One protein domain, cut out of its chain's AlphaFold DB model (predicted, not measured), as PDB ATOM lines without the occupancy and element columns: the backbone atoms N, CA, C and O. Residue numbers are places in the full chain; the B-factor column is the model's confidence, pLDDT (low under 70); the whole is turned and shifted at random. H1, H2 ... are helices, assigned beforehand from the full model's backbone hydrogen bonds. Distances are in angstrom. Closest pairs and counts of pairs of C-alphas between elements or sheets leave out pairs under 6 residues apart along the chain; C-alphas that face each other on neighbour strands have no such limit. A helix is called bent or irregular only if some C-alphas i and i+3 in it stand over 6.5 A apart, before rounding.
ATOM      1  N   ARG A  33      82.750  79.522  38.898       89.88
ATOM      2  CA  ARG A  33      83.750  78.832  39.726       89.88
ATOM      3  C   ARG A  33      83.800  79.388  41.150       89.88
ATOM      4  O   ARG A  33      83.796  78.612  42.097       89.88
ATOM      5  N   GLN A  34      83.828  80.712  41.306       91.62
ATOM      6  CA  GLN A  34      83.826  81.343  42.631       91.62
ATOM      7  C   GLN A  34      82.516  81.079  43.377       91.62
ATOM      8  O   GLN A  34      82.548  80.807  44.570       91.62
ATOM      9  N   ILE A  35      81.378  81.114  42.677       92.94
ATOM     10  CA  ILE A  35      80.061  80.825  43.260       92.94
ATOM     11  C   ILE A  35      80.015  79.380  43.765       92.94
ATOM     12  O   ILE A  35      79.628  79.143  44.907       92.94
ATOM     13  N   ALA A  36      80.462  78.421  42.950       90.69
ATOM     14  CA  ALA A  36      80.525  77.016  43.340       90.69
ATOM     15  C   ALA A  36      81.469  76.794  44.534       90.69
ATOM     16  O   ALA A  36      81.098  76.104  45.479       90.69
ATOM     17  N   ALA A  37      82.651  77.422  44.528       89.75
ATOM     18  CA  ALA A  37      83.601  77.341  45.635       89.75
ATOM     19  C   ALA A  37      83.034  77.948  46.932       89.75
ATOM     20  O   ALA A  37      83.142  77.336  47.991       89.75
ATOM     21  N   ALA A  38      82.377  79.109  46.851       91.69
ATOM     22  CA  ALA A  38      81.754  79.764  47.999       91.69
ATOM     23  C   ALA A  38      80.572  78.956  48.558       91.69
ATOM     24  O   ALA A  38      80.414  78.856  49.774       91.69
ATOM     25  N   ALA A  39      79.760  78.346  47.689       91.56
ATOM     26  CA  ALA A  39      78.689  77.449  48.108       91.56
ATOM     27  C   ALA A  39      79.256  76.197  48.798       91.56
ATOM     28  O   ALA A  39      78.834  75.875  49.909       91.56
ATOM     29  N   ALA A  40      80.266  75.556  48.200       90.38
ATOM     30  CA  ALA A  40      80.915  74.368  48.751       90.38
ATOM     31  C   ALA A  40      81.585  74.641  50.106       90.38
ATOM     32  O   ALA A  40      81.401  73.866  51.041       90.38
ATOM     33  N   ALA A  41      82.275  75.778  50.253       89.12
ATOM     34  CA  ALA A  41      82.868  76.210  51.522       89.12
ATOM     35  C   ALA A  41      81.825  76.386  52.642       89.12
ATOM     36  O   ALA A  41      82.158  76.317  53.822       89.12
ATOM     37  N   ARG A  42      80.553  76.593  52.279       89.12
ATOM     38  CA  ARG A  42      79.417  76.693  53.206       89.12
ATOM     39  C   ARG A  42      78.597  75.401  53.297       89.12
ATOM     40  O   ARG A  42      77.512  75.420  53.871       89.12
ATOM     41  N   GLY A  43      79.074  74.296  52.719       92.19
ATOM     42  CA  GLY A  43      78.357  73.018  52.694       92.19
ATOM     43  C   GLY A  43      77.083  73.033  51.843       92.19
ATOM     44  O   GLY A  43      76.222  72.172  52.006       92.19
ATOM     45  N   MET A  44      76.940  74.008  50.942       91.69
ATOM     46  CA  MET A  44      75.781  74.165  50.066       91.69
ATOM     47  C   MET A  44      76.096  73.700  48.643       91.69
ATOM     48  O   MET A  44      77.221  73.818  48.157       91.69
ATOM     49  N   ARG A  45      75.067  73.228  47.934       91.25
ATOM     50  CA  ARG A  45      75.114  72.978  46.488       91.25
ATOM     51  C   ARG A  45      74.123  73.896  45.787       91.25
ATOM     52  O   ARG A  45      72.982  74.004  46.223       91.25
ATOM     53  N   VAL A  46      74.554  74.534  44.700       89.94
ATOM     54  CA  VAL A  46      73.678  75.341  43.839       89.94
ATOM     55  C   VAL A  46      73.159  74.444  42.713       89.94
ATOM     56  O   VAL A  46      73.974  73.978  41.911       89.94
ATOM     57  N   PRO A  47      71.843  74.172  42.627       92.94
ATOM     58  CA  PRO A  47      71.284  73.405  41.519       92.94
ATOM     59  C   PRO A  47      71.562  74.089  40.178       92.94
ATOM     60  O   PRO A  47      71.535  75.316  40.087       92.94
ATOM     61  N   VAL A  48      71.769  73.301  39.117       92.38
ATOM     62  CA  VAL A  48      72.082  73.830  37.774       92.38
ATOM     63  C   VAL A  48      71.007  74.805  37.290       92.38
ATOM     64  O   VAL A  48      71.343  75.881  36.800       92.38
ATOM     65  N   ALA A  49      69.729  74.482  37.515       93.75
ATOM     66  CA  ALA A  49      68.601  75.349  37.171       93.75
ATOM     67  C   ALA A  49      68.653  76.721  37.874       93.75
ATOM     68  O   ALA A  49      68.190  77.717  37.329       93.75
ATOM     69  N   CYS A  50      69.257  76.801  39.063       94.69
ATOM     70  CA  CYS A  50      69.376  78.038  39.835       94.69
ATOM     71  C   CYS A  50      70.638  78.845  39.489       94.69
ATOM     72  O   CYS A  50      70.737  80.011  39.869       94.69
ATOM     73  N   ALA A  51      71.614  78.254  38.791       90.94
ATOM     74  CA  ALA A  51      72.945  78.839  38.626       90.94
ATOM     75  C   ALA A  51      72.923  80.214  37.938       90.94
ATOM     76  O   ALA A  51      73.661  81.114  38.343       90.94
ATOM     77  N   GLN A  52      72.065  80.396  36.929       94.88
ATOM     78  CA  GLN A  52      71.926  81.677  36.229       94.88
ATOM     79  C   GLN A  52      71.334  82.761  37.139       94.88
ATOM     80  O   GLN A  52      71.887  83.856  37.216       94.88
ATOM     81  N   GLY A  53      70.252  82.450  37.861       96.19
ATOM     82  CA  GLY A  53      69.605  83.399  38.772       96.19
ATOM     83  C   GLY A  53      70.511  83.803  39.936       96.19
ATOM     84  O   GLY A  53      70.618  84.984  40.258       96.19
ATOM     85  N   VAL A  54      71.240  82.842  40.514       96.31
ATOM     86  CA  VAL A  54      72.233  83.117  41.565       96.31
ATOM     87  C   VAL A  54      73.331  84.047  41.048       96.31
ATOM     88  O   VAL A  54      73.676  85.009  41.729       96.31
ATOM     89  N   ALA A  55      73.854  83.806  39.841       95.56
ATOM     90  CA  ALA A  55      74.872  84.671  39.249       95.56
ATOM     91  C   ALA A  55      74.354  86.098  39.000       95.56
ATOM     92  O   ALA A  55      75.050  87.056  39.330       95.56
ATOM     93  N   ALA A  56      73.130  86.246  38.483       95.50
ATOM     94  CA  ALA A  56      72.512  87.553  38.261       95.50
ATOM     95  C   ALA A  56      72.320  88.328  39.576       95.50
ATOM     96  O   ALA A  56      72.706  89.492  39.669       95.50
ATOM     97  N   ASN A  57      71.806  87.673  40.620       97.00
ATOM     98  CA  ASN A  57      71.626  88.308  41.925       97.00
ATOM     99  C   ASN A  57      72.965  88.730  42.554       97.00
ATOM    100  O   ASN A  57      73.092  89.832  43.080       97.00
ATOM    101  N   LEU A  58      73.990  87.876  42.469       95.81
ATOM    102  CA  LEU A  58      75.320  88.210  42.979       95.81
ATOM    103  C   LEU A  58      75.963  89.365  42.211       95.81
ATOM    104  O   LEU A  58      76.644  90.171  42.835       95.81
ATOM    105  N   ALA A  59      75.722  89.489  40.903       95.06
ATOM    106  CA  ALA A  59      76.184  90.636  40.124       95.06
ATOM    107  C   ALA A  59      75.555  91.948  40.621       95.06
ATOM    108  O   ALA A  59      76.288  92.902  40.882       95.06
ATOM    109  N   LEU A  60      74.233  91.966  40.844       95.25
ATOM    110  CA  LEU A  60      73.525  93.127  41.399       95.25
ATOM    111  C   LEU A  60      74.057  93.518  42.783       95.25
ATOM    112  O   LEU A  60      74.314  94.693  43.044       95.25
ATOM    113  N   LEU A  61      74.271  92.535  43.661       94.00
ATOM    114  CA  LEU A  61      74.845  92.768  44.988       94.00
ATOM    115  C   LEU A  61      76.281  93.294  44.910       94.00
ATOM    116  O   LEU A  61      76.643  94.173  45.686       94.00
ATOM    117  N   ALA A  62      77.092  92.777  43.982       90.81
ATOM    118  CA  ALA A  62      78.451  93.261  43.756       90.81
ATOM    119  C   ALA A  62      78.448  94.741  43.380       90.81
ATOM    120  O   ALA A  62      79.194  95.525  43.958       90.81
ATOM    121  N   GLU A  63      77.589  95.115  42.440       91.44
ATOM    122  CA  GLU A  63      77.461  96.490  41.977       91.44
ATOM    123  C   GLU A  63      76.963  97.423  43.086       91.44
ATOM    124  O   GLU A  63      77.521  98.497  43.305       91.44
ATOM    125  N   HIS A  64      75.949  96.990  43.835       91.31
ATOM    126  CA  HIS A  64      75.440  97.749  44.971       91.31
ATOM    127  C   HIS A  64      76.495  97.924  46.069       91.31
ATOM    128  O   HIS A  64      76.623  99.016  46.617       91.31
ATOM    129  N   ALA A  65      77.284  96.886  46.352       89.75
ATOM    130  CA  ALA A  65      78.365  96.963  47.325       89.75
ATOM    131  C   ALA A  65      79.457  97.960  46.904       89.75
ATOM    132  O   ALA A  65      79.954  98.682  47.762       89.75
ATOM    133  N   GLU A  66      79.811  98.046  45.614       89.06
ATOM    134  CA  GLU A  66      80.751  99.077  45.138       89.06
ATOM    135  C   GLU A  66      80.202 100.495  45.337       89.06
ATOM    136  O   GLU A  66      80.935 101.378  45.791       89.06
ATOM    137  N   ARG A  67      78.906 100.706  45.066       89.38
ATOM    138  CA  ARG A  67      78.249 101.999  45.319       89.38
ATOM    139  C   ARG A  67      78.312 102.366  46.801       89.38
ATOM    140  O   ARG A  67      78.826 103.422  47.140       89.38
ATOM    141  N   LEU A  68      77.937 101.443  47.690       87.56
ATOM    142  CA  LEU A  68      77.986 101.672  49.139       87.56
ATOM    143  C   LEU A  68      79.391 101.980  49.669       87.56
ATOM    144  O   LEU A  68      79.517 102.747  50.617       87.56
ATOM    145  N   ARG A  69      80.448 101.393  49.093       84.62
ATOM    146  CA  ARG A  69      81.832 101.713  49.488       84.62
ATOM    147  C   ARG A  69      82.264 103.101  49.036       84.62
ATOM    148  O   ARG A  69      83.065 103.722  49.720       84.62
ATOM    149  N   THR A  70      81.756 103.551  47.893       83.38
ATOM    150  CA  THR A  70      82.047 104.879  47.344       83.38
ATOM    151  C   THR A  70      81.289 105.967  48.103       83.38
ATOM    152  O   THR A  70      81.847 107.022  48.380       83.38
ATOM    153  N   ASP A  71      80.042 105.682  48.478       81.62
ATOM    154  CA  ASP A  71      79.158 106.615  49.185       81.62
ATOM    155  C   ASP A  71      79.421 106.661  50.700       81.62
ATOM    156  O   ASP A  71      78.908 107.534  51.402       81.62
ATOM    157  N   ALA A  72      80.194 105.710  51.234       73.44
ATOM    158  CA  ALA A  72      80.540 105.696  52.645       73.44
ATOM    159  C   ALA A  72      81.430 106.907  52.983       73.44
ATOM    160  O   ALA A  72      82.439 107.130  52.307       73.44
TER     161      ALA A  72
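This is residues 33 to 72 of the 77 residues of an uncharacterized protein of Novosphingobium sp. Leaf2 (UniProt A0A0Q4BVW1). A short helix, H1, is set crosswise near the first half of a long helix, H2, which makes the length; residues 59 to 72, of which 59 to 71 belong to H2, stick out free. The printed part has 40 residues with two named helices, H1 then H2, and no named strand; its class is all helix. It is loose, with a radius of gyration of the C-alphas of 12.3 A, and spans 35 by 20 by 13 A.

H1, residues 33 to 41, and H2, residues 48 to 71, are close but not clearly touching; their closest C-alphas, of Ile 35 and Ala 55, are 7.6 A apart. Their lines are about perpendicular, at 85 degrees. Every O i to N i+4 pair is within hydrogen-bond range in H1, and 18 of 20 in H2.

H1 begins at C-alpha 33 (83.750, 78.832, 39.726) and is 12.1 A long. H2 runs 35.4 A to C-alpha 71 (79.158, 106.615, 49.185); it is irregular, with C-alphas 49 and 52 7.2 A apart.

The two C-alphas farthest apart, of Val 48 and Ala 72, are 36.2 A apart. The link from H1 to H2 is short, with 6 residues. The printed part has no cut, and no printed residue is under pLDDT 70.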